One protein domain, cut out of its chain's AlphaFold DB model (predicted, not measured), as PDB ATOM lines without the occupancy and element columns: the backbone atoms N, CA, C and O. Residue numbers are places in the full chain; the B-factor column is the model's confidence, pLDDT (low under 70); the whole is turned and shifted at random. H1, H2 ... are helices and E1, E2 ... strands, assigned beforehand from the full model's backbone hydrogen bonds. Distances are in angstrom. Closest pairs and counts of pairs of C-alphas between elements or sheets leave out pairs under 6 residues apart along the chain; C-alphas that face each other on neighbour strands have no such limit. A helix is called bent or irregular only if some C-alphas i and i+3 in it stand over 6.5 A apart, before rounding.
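AT A GLANCE: This is residues 4 to 129 of the 134 residues of an uncharacterized protein of [Eubacterium] rectale (UniProt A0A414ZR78). A twisted sheet of five antiparallel strands has the long helix H2 slantwise over one face and the short H3 over that face at one end of the strands, while H1 lies at the other end, across E2 and E3. The printed part has 126 residues, with named elements in the order E1 H1 E2 E3 E4 E5 H2 H3; the sheet's order is E1 E2 E3 E4 E5, and the class is mixed. It is compact, with a radius of gyration of the C-alphas of 15.0 A, spanning 41 by 25 by 25 A.

HOW THE PARTS SIT: E2, residues 30 to 36, E3, 39 to 45, E4, 49 to 57, and E5, 71 to 81, form a meander of hairpins, each strand the antiparallel neighbour of the one before; N 34 and O 41 are 3.0 A apart, N 42 and O 53 2.9 A, N 52 and O 78 2.8 A, within hydrogen-bond range. E1, residues 4 to 7, is an edge strand antiparallel to E2, with N 6 and O 33 2.9 A apart. H2, residues 91 to 108, is on the sheet at a height of 8.5 A, only just over E3 with 3 C-alphas. H3, residues 123 to 128, is on the same face; H2 touches it with residues 106 to 107 alone, the closest C-alphas, of Val 106 and Leu 123, being 5.5 A apart. H1, residues 10 to 20, has its closest C-alpha to E2 at Phe 11, 4.7 A from that of Leu 31; H1 and H2, on one face, give two layers. Every O i to N i+4 pair is within hydrogen-bond range in H2 and H3, and 5 of 7 in H1, which is irregular, C-alphas 16 and 19 being 7.2 A apart.

IN THESE COORDINATES: E1 begins at C-alpha 4, (33.272, 48.225, 67.976), and H3 ends at C-alpha 128, (23.041, 41.730, 73.210). E5 is 30.6 A long and bends by 53 degrees at residue 75; H2 is 25.9 A and E4 25.5 A.

THE WHOLE: The C-alphas farthest apart, of Asn 88 and Lys 117, are 43.5 A apart. The printed part has no cut; the links E4 to E5 and H2 to H3 are long. Residues 22 to 24 have pLDDT under 70.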
ATOM      1  N   LYS A   4      32.703  46.903  68.256       96.19
ATOM      2  CA  LYS A   4      33.272  48.225  67.976       96.19
ATOM      3  C   LYS A   4      34.690  48.272  68.525       96.19
ATOM      4  O   LYS A   4      34.889  48.108  69.721       96.19
ATOM      5  N   TRP A   5      35.651  48.502  67.641       96.75
ATOM      6  CA  TRP A   5      37.075  48.499  67.960       96.75
ATOM      7  C   TRP A   5      37.629  49.914  68.094       96.75
ATOM      8  O   TRP A   5      37.327  50.775  67.266       96.75
ATOM      9  N   ASN A   6      38.503  50.112  69.077       95.56
ATOM     10  CA  ASN A   6      39.282  51.326  69.284       95.56
ATOM     11  C   ASN A   6      40.726  50.963  69.670       95.56
ATOM     12  O   ASN A   6      41.075  50.933  70.849       95.56
ATOM     13  N   LEU A   7      41.554  50.659  68.670       95.94
ATOM     14  CA  LEU A   7      42.968  50.319  68.861       95.94
ATOM     15  C   LEU A   7      43.824  51.587  68.954       95.94
ATOM     16  O   LEU A   7      43.647  52.514  68.162       95.94
ATOM     17  N   GLN A   8      44.757  51.607  69.901       96.06
ATOM     18  CA  GLN A   8      45.691  52.712  70.118       96.06
ATOM     19  C   GLN A   8      46.990  52.521  69.314       96.06
ATOM     20  O   GLN A   8      47.276  51.413  68.858       96.06
ATOM     21  N   PRO A   9      47.806  53.573  69.107       93.81
ATOM     22  CA  PRO A   9      49.103  53.449  68.435       93.81
ATOM     23  C   PRO A   9      50.045  52.402  69.055       93.81
ATOM     24  O   PRO A   9      50.838  51.787  68.338       93.81
ATOM     25  N   GLU A  10      49.942  52.178  70.364       94.25
ATOM     26  CA  GLU A  10      50.671  51.181  71.151       94.25
ATOM     27  C   GLU A  10      50.474  49.763  70.602       94.25
ATOM     28  O   GLU A  10      51.424  48.982  70.563       94.25
ATOM     29  N   PHE A  11      49.297  49.460  70.046       92.62
ATOM     30  CA  PHE A  11      49.015  48.177  69.402       92.62
ATOM     31  C   PHE A  11      50.009  47.833  68.284       92.62
ATOM     32  O   PHE A  11      50.432  46.686  68.153       92.62
ATOM     33  N   GLN A  12      50.427  48.816  67.481       91.62
ATOM     34  CA  GLN A  12      51.381  48.558  66.397       91.62
ATOM     35  C   GLN A  12      52.781  48.244  66.930       91.62
ATOM     36  O   GLN A  12      53.504  47.479  66.299       91.62
ATOM     37  N   ARG A  13      53.159  48.801  68.089       89.31
ATOM     38  CA  ARG A  13      54.415  48.437  68.762       89.31
ATOM     39  C   ARG A  13      54.330  47.021  69.303       89.31
ATOM     40  O   ARG A  13      55.187  46.212  68.976       89.31
ATOM     41  N   TYR A  14      53.236  46.699  69.992       89.69
ATOM     42  CA  TYR A  14      52.977  45.348  70.480       89.69
ATOM     43  C   TYR A  14      53.099  44.302  69.365       89.69
ATOM     44  O   TYR A  14      53.837  43.338  69.518       89.69
ATOM     45  N   LYS A  15      52.479  44.507  68.194       89.62
ATOM     46  CA  LYS A  15      52.597  43.555  67.070       89.62
ATOM     47  C   LYS A  15      54.036  43.295  66.622       89.62
ATOM     48  O   LYS A  15      54.329  42.197  66.160       89.62
ATOM     49  N   VAL A  16      54.898  44.307  66.701       88.88
ATOM     50  CA  VAL A  16      56.311  44.190  66.324       88.88
ATOM     51  C   VAL A  16      57.103  43.515  67.433       88.88
ATOM     52  O   VAL A  16      57.940  42.676  67.130       88.88
ATOM     53  N   ASP A  17      56.836  43.839  68.693       86.62
ATOM     54  CA  ASP A  17      57.670  43.408  69.813       86.62
ATOM     55  C   ASP A  17      57.199  42.077  70.431       86.62
ATOM     56  O   ASP A  17      57.991  41.400  71.083       86.62
ATOM     57  N   GLN A  18      55.957  41.642  70.173       86.56
ATOM     58  CA  GLN A  18      55.330  40.493  70.841       86.56
ATOM     59  C   GLN A  18      56.160  39.206  70.746       86.56
ATOM     60  O   GLN A  18      56.319  38.487  71.730       86.56
ATOM     61  N   HIS A  19      56.741  38.936  69.576       80.06
ATOM     62  CA  HIS A  19      57.547  37.737  69.336       80.06
ATOM     63  C   HIS A  19      58.879  37.724  70.111       80.06
ATOM     64  O   HIS A  19      59.575  36.707  70.120       80.06
ATOM     65  N   THR A  20      59.266  38.852  70.714       81.19
ATOM     66  CA  THR A  20      60.489  38.987  71.517       81.19
ATOM     67  C   THR A  20      60.265  38.676  72.996       81.19
ATOM     68  O   THR A  20      61.238  38.491  73.726       81.19
ATOM     69  N   TYR A  21      59.009  38.584  73.445       77.25
ATOM     70  CA  TYR A  21      58.693  38.225  74.821       77.25
ATOM     71  C   TYR A  21      58.928  36.726  75.052       77.25
ATOM     72  O   TYR A  21      58.289  35.871  74.443       77.25
ATOM     73  N   GLU A  22      59.849  36.402  75.960       69.56
ATOM     74  CA  GLU A  22      60.161  35.017  76.349       69.56
ATOM     75  C   GLU A  22      59.282  34.518  77.517       69.56
ATOM     76  O   GLU A  22      59.258  33.321  77.808       69.56
ATOM     77  N   THR A  23      58.564  35.427  78.191       68.38
ATOM     78  CA  THR A  23      57.773  35.184  79.411       68.38
ATOM     79  C   THR A  23      56.549  36.109  79.501       68.38
ATOM     80  O   THR A  23      56.475  37.111  78.790       68.38
ATOM     81  N   GLU A  24      55.631  35.817  80.433       69.81
ATOM     82  CA  GLU A  24      54.478  36.657  80.828       69.81
ATOM     83  C   GLU A  24      54.906  37.938  81.595       69.81
ATOM     84  O   GLU A  24      54.430  38.219  82.694       69.81
ATOM     85  N   GLU A  25      55.850  38.704  81.044       71.19
ATOM     86  CA  GLU A  25      56.272  40.022  81.546       71.19
ATOM     87  C   GLU A  25      56.107  41.064  80.428       71.19
ATOM     88  O   GLU A  25      57.081  41.518  79.825       71.19
ATOM     89  N   GLY A  26      54.852  41.401  80.118       72.88
ATOM     90  CA  GLY A  26      54.533  42.499  79.201       72.88
ATOM     91  C   GLY A  26      54.772  43.874  79.810       72.88
ATOM     92  O   GLY A  26      55.036  44.014  81.007       72.88
ATOM     93  N   SER A  27      54.641  44.913  78.988       82.62
ATOM     94  CA  SER A  27      54.752  46.295  79.462       82.62
ATOM     95  C   SER A  27      53.577  46.731  80.346       82.62
ATOM     96  O   SER A  27      53.713  47.700  81.095       82.62
ATOM     97  N   GLY A  28      52.438  46.030  80.276       88.62
ATOM     98  CA  GLY A  28      51.179  46.477  80.865       88.62
ATOM     99  C   GLY A  28      50.553  47.645  80.099       88.62
ATOM    100  O   GLY A  28      49.694  48.343  80.642       88.62
ATOM    101  N   ASP A  29      50.997  47.897  78.864       93.19
ATOM    102  CA  ASP A  29      50.491  49.002  78.060       93.19
ATOM    103  C   ASP A  29      49.066  48.736  77.582       93.19
ATOM    104  O   ASP A  29      48.711  47.646  77.129       93.19
ATOM    105  N   TYR A  30      48.262  49.793  77.617       95.31
ATOM    106  CA  TYR A  30      46.935  49.800  77.032       95.31
ATOM    107  C   TYR A  30      47.019  49.824  75.504       95.31
ATOM    108  O   TYR A  30      47.455  50.807  74.903       95.31
ATOM    109  N   LEU A  31      46.559  48.751  74.866       95.25
ATOM    110  CA  LEU A  31      46.576  48.594  73.412       95.25
ATOM    111  C   LEU A  31      45.295  49.113  72.750       95.25
ATOM    112  O   LEU A  31      45.254  49.312  71.533       95.25
ATOM    113  N   GLY A  32      44.244  49.350  73.535       96.31
ATOM    114  CA  GLY A  32      42.940  49.798  73.064       96.31
ATOM    115  C   GLY A  32      41.807  48.997  73.667       96.31
ATOM    116  O   GLY A  32      42.002  48.254  74.617       96.31
ATOM    117  N   ASN A  33      40.612  49.138  73.106       95.81
ATOM    118  CA  ASN A  33      39.456  48.380  73.560       95.81
ATOM    119  C   ASN A  33      38.616  47.830  72.420       95.81
ATOM    120  O   ASN A  33      38.663  48.294  71.273       95.81
ATOM    121  N   VAL A  34      37.807  46.843  72.783       96.19
ATOM    122  CA  VAL A  34      36.711  46.348  71.968       96.19
ATOM    123  C   VAL A  34      35.432  46.319  72.794       96.19
ATOM    124  O   VAL A  34      35.400  45.839  73.926       96.19
ATOM    125  N   ARG A  35      34.358  46.858  72.217       95.75
ATOM    126  CA  ARG A  35      33.032  46.932  72.837       95.75
ATOM    127  C   ARG A  35      32.031  46.051  72.113       95.75
ATOM    128  O   ARG A  35      32.049  45.964  70.883       95.75
ATOM    129  N   VAL A  36      31.121  45.458  72.877       95.75
ATOM    130  CA  VAL A  36      30.001  44.655  72.377       95.75
ATOM    131  C   VAL A  36      28.804  44.819  73.308       95.75
ATOM    132  O   VAL A  36      28.868  44.481  74.488       95.75
ATOM    133  N   GLY A  37      27.714  45.388  72.791       95.19
ATOM    134  CA  GLY A  37      26.601  45.836  73.631       95.19
ATOM    135  C   GLY A  37      27.098  46.753  74.754       95.19
ATOM    136  O   GLY A  37      27.815  47.718  74.490       95.19
ATOM    137  N   ASN A  38      26.770  46.420  76.000       95.31
ATOM    138  CA  ASN A  38      27.229  47.138  77.190       95.31
ATOM    139  C   ASN A  38      28.529  46.594  77.803       95.31
ATOM    140  O   ASN A  38      28.897  47.014  78.898       95.31
ATOM    141  N   LEU A  39      29.232  45.681  77.131       95.62
ATOM    142  CA  LEU A  39      30.542  45.202  77.570       95.62
ATOM    143  C   LEU A  39      31.668  46.013  76.923       95.62
ATOM    144  O   LEU A  39      31.606  46.330  75.730       95.62
ATOM    145  N   CYS A  40      32.715  46.293  77.695       95.69
ATOM    146  CA  CYS A  40      33.984  46.825  77.206       95.69
ATOM    147  C   CYS A  40      35.116  45.912  77.666       95.69
ATOM    148  O   CYS A  40      35.185  45.571  78.843       95.69
ATOM    149  N   PHE A  41      35.979  45.534  76.732       96.19
ATOM    150  CA  PHE A  41      37.182  44.760  76.986       96.19
ATOM    151  C   PHE A  41      38.377  45.657  76.680       96.19
ATOM    152  O   PHE A  41      38.656  45.939  75.509       96.19
ATOM    153  N   ASP A  42      39.047  46.129  77.723       96.12
ATOM    154  CA  ASP A  42      40.300  46.868  77.602       96.12
ATOM    155  C   ASP A  42      41.440  45.881  77.370       96.12
ATOM    156  O   ASP A  42      41.641  44.967  78.156       96.12
ATOM    157  N   ILE A  43      42.168  46.052  76.272       95.88
ATOM    158  CA  ILE A  43      43.207  45.142  75.793       95.88
ATOM    159  C   ILE A  43      44.555  45.638  76.296       95.88
ATOM    160  O   ILE A  43      44.943  46.775  76.021       95.88
ATOM    161  N   ILE A  44      45.280  44.771  76.994       94.56
ATOM    162  CA  ILE A  44      46.528  45.102  77.678       94.56
ATOM    163  C   ILE A  44      47.633  44.155  77.203       94.56
ATOM    164  O   ILE A  44      47.421  42.943  77.094       94.56
ATOM    165  N   ASP A  45      48.812  44.711  76.918       91.56
ATOM    166  CA  ASP A  45      50.027  43.937  76.647       91.56
ATOM    167  C   ASP A  45      50.492  43.222  77.920       91.56
ATOM    168  O   ASP A  45      50.886  43.864  78.898       91.56
ATOM    169  N   TRP A  46      50.485  41.889  77.880       89.19
ATOM    170  CA  TRP A  46      51.041  41.044  78.930       89.19
ATOM    171  C   TRP A  46      52.083  40.049  78.395       89.19
ATOM    172  O   TRP A  46      52.161  38.891  78.811       89.19
ATOM    173  N   GLY A  47      52.904  40.511  77.453       84.44
ATOM    174  CA  GLY A  47      54.038  39.784  76.911       84.44
ATOM    175  C   GLY A  47      53.593  38.901  75.755       84.44
ATOM    176  O   GLY A  47      53.106  39.372  74.729       84.44
ATOM    177  N   ASN A  48      53.716  37.586  75.919       79.56
ATOM    178  CA  ASN A  48      53.213  36.619  74.941       79.56
ATOM    179  C   ASN A  48      51.687  36.370  75.044       79.56
ATOM    180  O   ASN A  48      51.153  35.509  74.340       79.56
ATOM    181  N   HIS A  49      50.977  37.117  75.897       86.19
ATOM    182  CA  HIS A  49      49.522  37.071  76.044       86.19
ATOM    183  C   HIS A  49      48.920  38.476  76.004       86.19
ATOM    184  O   HIS A  49      49.555  39.461  76.374       86.19
ATOM    185  N   LEU A  50      47.651  38.537  75.614       90.50
ATOM    186  CA  LEU A  50      46.801  39.704  75.794       90.50
ATOM    187  C   LEU A  50      45.943  39.516  77.033       90.50
ATOM    188  O   LEU A  50      45.302  38.472  77.193       90.50
ATOM    189  N   TRP A  51      45.910  40.535  77.879       92.69
ATOM    190  CA  TRP A  51      44.955  40.636  78.972       92.69
ATOM    191  C   TRP A  51      43.768  41.491  78.553       92.69
ATOM    192  O   TRP A  51      43.905  42.415  77.752       92.69
ATOM    193  N   PHE A  52      42.602  41.146  79.084       94.62
ATOM    194  CA  PHE A  52      41.360  41.863  78.875       94.62
ATOM    195  C   PHE A  52      40.754  42.209  80.222       94.62
ATOM    196  O   PHE A  52      40.239  41.319  80.899       94.62
ATOM    197  N   ASP A  53      40.756  43.490  80.569       95.19
ATOM    198  CA  ASP A  53      39.942  43.975  81.678       95.19
ATOM    199  C   ASP A  53      38.505  44.132  81.172       95.19
ATOM    200  O   ASP A  53      38.231  44.899  80.241       95.19
ATOM    201  N   LEU A  54      37.584  43.363  81.754       95.31
ATOM    202  CA  LEU A  54      36.180  43.341  81.367       95.31
ATOM    203  C   LEU A  54      35.360  44.258  82.270       95.31
ATOM    204  O   LEU A  54      35.254  44.054  83.479       95.31
ATOM    205  N   TYR A  55      34.682  45.206  81.637       95.19
ATOM    206  CA  TYR A  55      33.753  46.127  82.265       95.19
ATOM    207  C   TYR A  55      32.335  45.944  81.734       95.19
ATOM    208  O   TYR A  55      32.115  45.645  80.555       95.19
ATOM    209  N   VAL A  56      31.357  46.193  82.601       95.19
ATOM    210  CA  VAL A  56      29.930  46.103  82.301       95.19
ATOM    211  C   VAL A  56      29.228  47.435  82.547       95.19
ATOM    212  O   VAL A  56      29.229  47.980  83.648       95.19
ATOM    213  N   GLY A  57      28.580  47.946  81.506       94.88
ATOM    214  CA  GLY A  57      27.771  49.155  81.542       94.88
ATOM    215  C   GLY A  57      26.343  48.930  82.054       94.88
ATOM    216  O   GLY A  57      25.761  47.839  81.978       94.88
ATOM    217  N   GLY A  58      25.742  50.008  82.554       93.25
ATOM    218  CA  GLY A  58      24.344  50.053  82.977       93.25
ATOM    219  C   GLY A  58      24.080  49.434  84.346       93.25
ATOM    220  O   GLY A  58      22.929  49.121  84.651       93.25
ATOM    221  N   VAL A  59      25.121  49.236  85.158       92.75
ATOM    222  CA  VAL A  59      25.012  48.782  86.548       92.75
ATOM    223  C   VAL A  59      25.618  49.855  87.448       92.75
ATOM    224  O   VAL A  59      26.831  50.011  87.508       92.75
ATOM    225  N   ASP A  60      24.768  50.627  88.129       94.38
ATOM    226  CA  ASP A  60      25.224  51.706  89.011       94.38
ATOM    227  C   ASP A  60      25.653  51.167  90.376       94.38
ATOM    228  O   ASP A  60      24.868  51.023  91.322       94.38
ATOM    229  N   THR A  61      26.937  50.848  90.468       95.31
ATOM    230  CA  THR A  61      27.566  50.422  91.714       95.31
ATOM    231  C   THR A  61      28.265  51.571  92.436       95.31
ATOM    232  O   THR A  61      28.552  51.445  93.630       95.31
ATOM    233  N   GLY A  62      28.444  52.719  91.776       94.56
ATOM    234  CA  GLY A  62      29.290  53.818  92.235       94.56
ATOM    235  C   GLY A  62      30.781  53.627  91.943       94.56
ATOM    236  O   GLY A  62      31.580  54.350  92.535       94.56
ATOM    237  N   TYR A  63      31.149  52.662  91.091       94.06
ATOM    238  CA  TYR A  63      32.530  52.427  90.661       94.06
ATOM    239  C   TYR A  63      33.025  53.512  89.698       94.06
ATOM    240  O   TYR A  63      33.909  54.295  90.043       94.06
ATOM    241  N   GLY A  64      32.425  53.578  88.507       92.19
ATOM    242  CA  GLY A  64      32.834  54.476  87.436       92.19
ATOM    243  C   GLY A  64      31.645  55.002  86.644       92.19
ATOM    244  O   GLY A  64      30.580  54.384  86.587       92.19
ATOM    245  N   TYR A  65      31.845  56.171  86.044       93.56
ATOM    246  CA  TYR A  65      30.871  56.824  85.182       93.56
ATOM    247  C   TYR A  65      31.571  57.275  83.910       93.56
ATOM    248  O   TYR A  65      32.680  57.811  83.961       93.56
ATOM    249  N   GLY A  66      30.930  56.985  82.791       87.31
ATOM    250  CA  GLY A  66      31.379  57.350  81.467       87.31
ATOM    251  C   GLY A  66      30.693  58.595  80.923       87.31
ATOM    252  O   GLY A  66      30.179  59.425  81.679       87.31
ATOM    253  N   ASP A  67      30.642  58.689  79.598       87.81
ATOM    254  CA  ASP A  67      29.866  59.709  78.888       87.81
ATOM    255  C   ASP A  67      28.396  59.757  79.363       87.81
ATOM    256  O   ASP A  67      27.777  58.734  79.665       87.81
ATOM    257  N   ASP A  68      27.835  60.970  79.445       89.75
ATOM    258  CA  ASP A  68      26.472  61.249  79.932       89.75
ATOM    259  C   ASP A  68      26.151  60.657  81.327       89.75
ATOM    260  O   ASP A  68      25.009  60.281  81.606       89.75
ATOM    261  N   ASP A  69      27.157  60.577  82.207       91.69
ATOM    262  CA  ASP A  69      27.074  59.953  83.537       91.69
ATOM    263  C   ASP A  69      26.598  58.484  83.474       91.69
ATOM    264  O   ASP A  69      25.946  57.978  84.394       91.69
ATOM    265  N   TYR A  70      26.896  57.771  82.378       92.94
ATOM    266  CA  TYR A  70      26.493  56.377  82.229       92.94
ATOM    267  C   TYR A  70      27.326  55.466  83.147       92.94
ATOM    268  O   TYR A  70      28.553  55.450  83.040       92.94
ATOM    269  N   PRO A  71      26.700  54.694  84.052       94.94
ATOM    270  CA  PRO A  71      27.435  53.910  85.033       94.94
ATOM    271  C   PRO A  71      28.050  52.658  84.414       94.94
ATOM    272  O   PRO A  71      27.423  51.990  83.584       94.94
ATOM    273  N   TYR A  72      29.228  52.286  84.900       95.00
ATOM    274  CA  TYR A  72      29.853  51.002  84.611       95.00
ATOM    275  C   TYR A  72      30.634  50.483  85.822       95.00
ATOM    276  O   TYR A  72      30.983  51.236  86.735       95.00
ATOM    277  N   ASP A  73      30.916  49.185  85.813       95.94
ATOM    278  CA  ASP A  73      31.759  48.532  86.811       95.94
ATOM    279  C   ASP A  73      32.709  47.536  86.152       95.94
ATOM    280  O   ASP A  73      32.418  46.998  85.081       95.94
ATOM    281  N   TYR A  74      33.836  47.291  86.802       94.44
ATOM    282  CA  TYR A  74      34.732  46.196  86.481       94.44
ATOM    283  C   TYR A  74      34.091  44.860  86.894       94.44
ATOM    284  O   TYR A  74      33.303  44.794  87.841       94.44
ATOM    285  N   CYS A  75      34.370  43.796  86.149       90.88
ATOM    286  CA  CYS A  75      33.693  42.516  86.317       90.88
ATOM    287  C   CYS A  75      34.655  41.330  86.395       90.88
ATOM    288  O   CYS A  75      34.452  40.461  87.241       90.88
ATOM    289  N   ASP A  76      35.654  41.250  85.513       89.38
ATOM    290  CA  ASP A  76      36.613  40.138  85.496       89.38
ATOM    291  C   ASP A  76      37.838  40.443  84.619       89.38
ATOM    292  O   ASP A  76      37.843  41.425  83.873       89.38
ATOM    293  N   VAL A  77      38.835  39.556  84.666       87.94
ATOM    294  CA  VAL A  77      39.923  39.476  83.683       87.94
ATOM    295  C   VAL A  77      39.687  38.289  82.752       87.94
ATOM    296  O   VAL A  77      39.405  37.175  83.195       87.94
ATOM    297  N   ALA A  78      39.908  38.488  81.457       87.69
ATOM    298  CA  ALA A  78      40.112  37.401  80.504       87.69
ATOM    299  C   ALA A  78      41.528  37.476  79.914       87.69
ATOM    300  O   ALA A  78      42.146  38.536  79.878       87.69
ATOM    301  N   SER A  79      42.069  36.355  79.443       88.75
ATOM    302  CA  SER A  79      43.408  36.318  78.842       88.75
ATOM    303  C   SER A  79      43.430  35.478  77.573       88.75
ATOM    304  O   SER A  79      42.929  34.347  77.567       88.75
ATOM    305  N   PHE A  80      44.077  35.987  76.529       88.25
ATOM    306  CA  PHE A  80      44.253  35.301  75.253       88.25
ATOM    307  C   PHE A  80      45.734  35.101  74.937       88.25
ATOM    308  O   PHE A  80      46.491  36.059  74.801       88.25
ATOM    309  N   SER A  81      46.143  33.844  74.780       84.62
ATOM    310  CA  SER A  81      47.501  33.486  74.367       84.62
ATOM    311  C   SER A  81      47.632  33.594  72.855       84.62
ATOM    312  O   SER A  81      47.098  32.752  72.128       84.62
ATOM    313  N   TRP A  82      48.366  34.595  72.373       79.88
ATOM    314  CA  TRP A  82      48.669  34.709  70.951       79.88
ATOM    315  C   TRP A  82      50.052  34.108  70.677       79.88
ATOM    316  O   TRP A  82      51.073  34.733  70.934       79.88
ATOM    317  N   ASN A  83      50.093  32.873  70.172       74.38
ATOM    318  CA  ASN A  83      51.351  32.129  70.000       74.38
ATOM    319  C   ASN A  83      52.022  32.326  68.627       74.38
ATOM    320  O   ASN A  83      53.151  31.878  68.438       74.38
ATOM    321  N   ASP A  84      51.331  32.952  67.673       78.88
ATOM    322  CA  ASP A  84      51.858  33.209  66.330       78.88
ATOM    323  C   ASP A  84      52.564  34.572  66.251       78.88
ATOM    324  O   ASP A  84      52.171  35.520  66.924       78.88
ATOM    325  N   ASP A  85      53.564  34.698  65.374       84.31
ATOM    326  CA  ASP A  85      54.227  35.979  65.097       84.31
ATOM    327  C   ASP A  85      53.240  36.985  64.474       84.31
ATOM    328  O   ASP A  85      52.793  36.838  63.329       84.31
ATOM    329  N   LEU A  86      52.923  38.030  65.239       86.50
ATOM    330  CA  LEU A  86      51.979  39.081  64.864       86.50
ATOM    331  C   LEU A  86      52.499  40.059  63.802       86.50
ATOM    332  O   LEU A  86      51.696  40.815  63.244       86.50
ATOM    333  N   THR A  87      53.793  40.036  63.464       86.69
ATOM    334  CA  THR A  87      54.423  41.016  62.560       86.69
ATOM    335  C   THR A  87      53.740  41.067  61.188       86.69
ATOM    336  O   THR A  87      53.638  42.129  60.573       86.69
ATOM    337  N   ASN A  88      53.241  39.922  60.706       87.19
ATOM    338  CA  ASN A  88      52.585  39.797  59.398       87.19
ATOM    339  C   ASN A  88      51.064  39.600  59.479       87.19
ATOM    340  O   ASN A  88      50.416  39.430  58.445       87.19
ATOM    341  N   VAL A  89      50.485  39.611  60.681       89.75
ATOM    342  CA  VAL A  89      49.039  39.467  60.870       89.75
ATOM    343  C   VAL A  89      48.369  40.794  60.532       89.75
ATOM    344  O   VAL A  89      48.797  41.857  60.989       89.75
ATOM    345  N   SER A  90      47.327  40.769  59.702       92.56
ATOM    346  CA  SER A  90      46.566  41.982  59.402       92.56
ATOM    347  C   SER A  90      45.735  42.407  60.615       92.56
ATOM    348  O   SER A  90      45.351  41.578  61.439       92.56
ATOM    349  N   ASP A  91      45.426  43.698  60.736       93.19
ATOM    350  CA  ASP A  91      44.579  44.176  61.836       93.19
ATOM    351  C   ASP A  91      43.178  43.536  61.794       93.19
ATOM    352  O   ASP A  91      42.567  43.337  62.838       93.19
ATOM    353  N   ASP A  92      42.674  43.183  60.609       94.62
ATOM    354  CA  ASP A  92      41.373  42.524  60.452       94.62
ATOM    355  C   ASP A  92      41.414  41.054  60.894       94.62
ATOM    356  O   ASP A  92      40.493  40.600  61.572       94.62
ATOM    357  N   ASP A  93      42.485  40.322  60.571       93.62
ATOM    358  CA  ASP A  93      42.668  38.944  61.047       93.62
ATOM    359  C   ASP A  93      42.851  38.915  62.567       93.62
ATOM    360  O   ASP A  93      42.235  38.095  63.249       93.62
ATOM    361  N   PHE A  94      43.623  39.865  63.106       92.19
ATOM    362  CA  PHE A  94      43.786  40.042  64.546       92.19
ATOM    363  C   PHE A  94      42.439  40.248  65.248       92.19
ATOM    364  O   PHE A  94      42.095  39.516  66.177       92.19
ATOM    365  N   LYS A  95      41.649  41.215  64.765       95.25
ATOM    366  CA  LYS A  95      40.318  41.500  65.313       95.25
ATOM    367  C   LYS A  95      39.421  40.278  65.235       95.25
ATOM    368  O   LYS A  95      38.787  39.945  66.221       95.25
ATOM    369  N   LYS A  96      39.391  39.583  64.099       95.50
ATOM    370  CA  LYS A  96      38.518  38.425  63.893       95.50
ATOM    371  C   LYS A  96      38.802  37.275  64.866       95.50
ATOM    372  O   LYS A  96      37.856  36.669  65.368       95.50
ATOM    373  N   GLU A  97      40.069  36.968  65.131       93.94
ATOM    374  CA  GLU A  97      40.426  35.929  66.107       93.94
ATOM    375  C   GLU A  97      40.038  36.340  67.534       93.94
ATOM    376  O   GLU A  97      39.470  35.537  68.275       93.94
ATOM    377  N   LEU A  98      40.248  37.607  67.903       94.25
ATOM    378  CA  LEU A  98      39.823  38.108  69.210       94.25
ATOM    379  C   LEU A  98      38.303  38.193  69.358       94.25
ATOM    380  O   LEU A  98      37.783  37.851  70.415       94.25
ATOM    381  N   GLU A  99      37.575  38.597  68.317       96.44
ATOM    382  CA  GLU A  99      36.109  38.566  68.310       96.44
ATOM    383  C   GLU A  99      35.615  37.150  68.588       96.44
ATOM    384  O   GLU A  99      34.763  36.964  69.450       96.44
ATOM    385  N   LYS A 100      36.198  36.139  67.933       95.44
ATOM    386  CA  LYS A 100      35.853  34.737  68.180       95.44
ATOM    387  C   LYS A 100      36.113  34.330  69.633       95.44
ATOM    388  O   LYS A 100      35.242  33.719  70.248       95.44
ATOM    389  N   TYR A 101      37.271  34.690  70.190       94.31
ATOM    390  CA  TYR A 101      37.578  34.427  71.597       94.31
ATOM    391  C   TYR A 101      36.572  35.096  72.544       94.31
ATOM    392  O   TYR A 101      36.058  34.449  73.453       94.31
ATOM    393  N   ILE A 102      36.250  36.371  72.312       94.88
ATOM    394  CA  ILE A 102      35.300  37.126  73.136       94.88
ATOM    395  C   ILE A 102      33.898  36.523  73.030       94.88
ATOM    396  O   ILE A 102      33.228  36.364  74.049       94.88
ATOM    397  N   GLU A 103      33.451  36.144  71.830       95.31
ATOM    398  CA  GLU A 103      32.167  35.459  71.655       95.31
ATOM    399  C   GLU A 103      32.132  34.143  72.440       95.31
ATOM    400  O   GLU A 103      31.150  33.873  73.130       95.31
ATOM    401  N   GLU A 104      33.184  33.327  72.372       94.12
ATOM    402  CA  GLU A 104      33.274  32.082  73.143       94.12
ATOM    403  C   GLU A 104      33.251  32.352  74.657       94.12
ATOM    404  O   GLU A 104      32.465  31.730  75.373       94.12
ATOM    405  N   HIS A 105      34.033  33.323  75.136       92.62
ATOM    406  CA  HIS A 105      34.095  33.709  76.548       92.62
ATOM    407  C   HIS A 105      32.726  34.160  77.082       92.62
ATOM    408  O   HIS A 105      32.244  33.633  78.084       92.62
ATOM    409  N   VAL A 106      32.055  35.070  76.367       93.62
ATOM    410  CA  VAL A 106      30.735  35.610  76.737       93.62
ATOM    411  C   VAL A 106      29.643  34.533  76.744       93.62
ATOM    412  O   VAL A 106      28.714  34.614  77.545       93.62
ATOM    413  N   ASN A 107      29.723  33.535  75.857       92.19
ATOM    414  CA  ASN A 107      28.698  32.489  75.745       92.19
ATOM    415  C   ASN A 107      28.860  31.341  76.752       92.19
ATOM    416  O   ASN A 107      27.884  30.641  77.018       92.19
ATOM    417  N   VAL A 108      30.074  31.087  77.247       87.94
ATOM    418  CA  VAL A 108      30.369  29.904  78.080       87.94
ATOM    419  C   VAL A 108      30.362  30.225  79.569       87.94
ATOM    420  O   VAL A 108      30.010  29.367  80.378       87.94
ATOM    421  N   MET A 109      30.785  31.429  79.942       78.06
ATOM    422  CA  MET A 109      31.046  31.749  81.336       78.06
ATOM    423  C   MET A 109      29.784  32.288  82.030       78.06
ATOM    424  O   MET A 109      29.129  33.217  81.558       78.06
ATOM    425  N   GLU A 110      29.449  31.703  83.181       83.25
ATOM    426  CA  GLU A 110      28.293  32.066  84.010       83.25
ATOM    427  C   GLU A 110      28.740  32.566  85.391       83.25
ATOM    428  O   GLU A 110      29.829  32.242  85.864       83.25
ATOM    429  N   GLY A 111      27.862  33.295  86.087       82.94
ATOM    430  CA  GLY A 111      28.070  33.644  87.498       82.94
ATOM    431  C   GLY A 111      28.935  34.879  87.743       82.94
ATOM    432  O   GLY A 111      29.458  35.041  88.844       82.94
ATOM    433  N   TYR A 112      29.059  35.756  86.749       88.56
ATOM    434  CA  TYR A 112      29.745  37.031  86.901       88.56
ATOM    435  C   TYR A 112      29.054  37.940  87.903       88.56
ATOM    436  O   TYR A 112      27.822  38.021  87.969       88.56
ATOM    437  N   VAL A 113      29.875  38.670  88.644       93.12
ATOM    438  CA  VAL A 113      29.445  39.741  89.527       93.12
ATOM    439  C   VAL A 113      30.287  40.973  89.245       93.12
ATOM    440  O   VAL A 113      31.465  40.854  88.921       93.12
ATOM    441  N   THR A 114      29.693  42.152  89.383       93.62
ATOM    442  CA  THR A 114      30.471  43.390  89.423       93.62
ATOM    443  C   THR A 114      31.437  43.363  90.603       93.62
ATOM    444  O   THR A 114      31.082  42.877  91.680       93.62
ATOM    445  N   ASP A 115      32.637  43.905  90.436       91.75
ATOM    446  CA  ASP A 115      33.636  43.947  91.504       91.75
ATOM    447  C   ASP A 115      33.144  44.807  92.670       91.75
ATOM    448  O   ASP A 115      33.125  44.383  93.832       91.75
ATOM    449  N   PHE A 116      32.581  45.978  92.362       91.81
ATOM    450  CA  PHE A 116      31.904  46.771  93.369       91.81
ATOM    451  C   PHE A 116      30.508  46.207  93.665       91.81
ATOM    452  O   PHE A 116      29.659  46.023  92.795       91.81
ATOM    453  N   LYS A 117      30.235  45.959  94.952       92.25
ATOM    454  CA  LYS A 117      28.943  45.479  95.490       92.25
ATOM    455  C   LYS A 117      28.492  44.079  95.039       92.25
ATOM    456  O   LYS A 117      27.421  43.665  95.484       92.25
ATOM    457  N   ALA A 118      29.286  43.341  94.259       94.25
ATOM    458  CA  ALA A 118      29.010  41.953  93.882       94.25
ATOM    459  C   ALA A 118      27.617  41.749  93.251       94.25
ATOM    460  O   ALA A 118      26.884  40.826  93.621       94.25
ATOM    461  N   ILE A 119      27.215  42.634  92.331       94.38
ATOM    462  CA  ILE A 119      25.912  42.546  91.663       94.38
ATOM    463  C   ILE A 119      26.001  41.509  90.539       94.38
ATOM    464  O   ILE A 119      26.830  41.681  89.648       94.38
ATOM    465  N   PRO A 120      25.153  40.462  90.527       94.00
ATOM    466  CA  PRO A 120      25.166  39.467  89.460       94.00
ATOM    467  C   PRO A 120      24.839  40.068  88.095       94.00
ATOM    468  O   PRO A 120      23.871  40.823  87.957       94.00
ATOM    469  N   VAL A 121      25.605  39.680  87.078       94.00
ATOM    470  CA  VAL A 121      25.417  40.110  85.689       94.00
ATOM    471  C   VAL A 121      25.490  38.924  84.729       94.00
ATOM    472  O   VAL A 121      26.176  37.935  84.966       94.00
ATOM    473  N   SER A 122      24.758  39.034  83.622       94.19
ATOM    474  CA  SER A 122      24.779  38.081  82.512       94.19
ATOM    475  C   SER A 122      25.531  38.717  81.348       94.19
ATOM    476  O   SER A 122      25.044  39.682  80.753       94.19
ATOM    477  N   LEU A 123      26.728  38.209  81.035       94.12
ATOM    478  CA  LEU A 123      27.541  38.766  79.950       94.12
ATOM    479  C   LEU A 123      26.823  38.652  78.607       94.12
ATOM    480  O   LEU A 123      26.841  39.597  77.825       94.12
ATOM    481  N   ILE A 124      26.144  37.530  78.352       95.25
ATOM    482  CA  ILE A 124      25.406  37.331  77.105       95.25
ATOM    483  C   ILE A 124      24.243  38.314  76.955       95.25
ATOM    484  O   ILE A 124      24.030  38.843  75.865       95.25
ATOM    485  N   ASP A 125      23.520  38.624  78.035       94.94
ATOM    486  CA  ASP A 125      22.452  39.627  77.975       94.94
ATOM    487  C   ASP A 125      23.051  41.011  77.709       94.94
ATOM    488  O   ASP A 125      22.609  41.713  76.800       94.94
ATOM    489  N   LYS A 126      24.135  41.359  78.415       94.94
ATOM    490  CA  LYS A 126      24.848  42.633  78.249       94.94
ATOM    491  C   LYS A 126      25.452  42.813  76.858       94.94
ATOM    492  O   LYS A 126      25.387  43.910  76.311       94.94
ATOM    493  N   ALA A 127      25.977  41.751  76.256       95.00
ATOM    494  CA  ALA A 127      26.519  41.765  74.899       95.00
ATOM    495  C   ALA A 127      25.438  41.954  73.818       95.00
ATOM    496  O   ALA A 127      25.740  42.427  72.720       95.00
ATOM    497  N   ASN A 128      24.185  41.586  74.115       94.44
ATOM    498  CA  ASN A 128      23.041  41.730  73.210       94.44
ATOM    499  C   ASN A 128      22.266  43.048  73.392       94.44
ATOM    500  O   ASN A 128      21.359  43.335  72.608       94.44
ATOM    501  N   GLU A 129      22.607  43.852  74.402       94.44
ATOM    502  CA  GLU A 129      22.061  45.199  74.573       94.44
ATOM    503  C   GLU A 129      22.569  46.157  73.476       94.44
ATOM    504  O   GLU A 129      23.508  45.872  72.728       94.44
TER     505      GLU A 129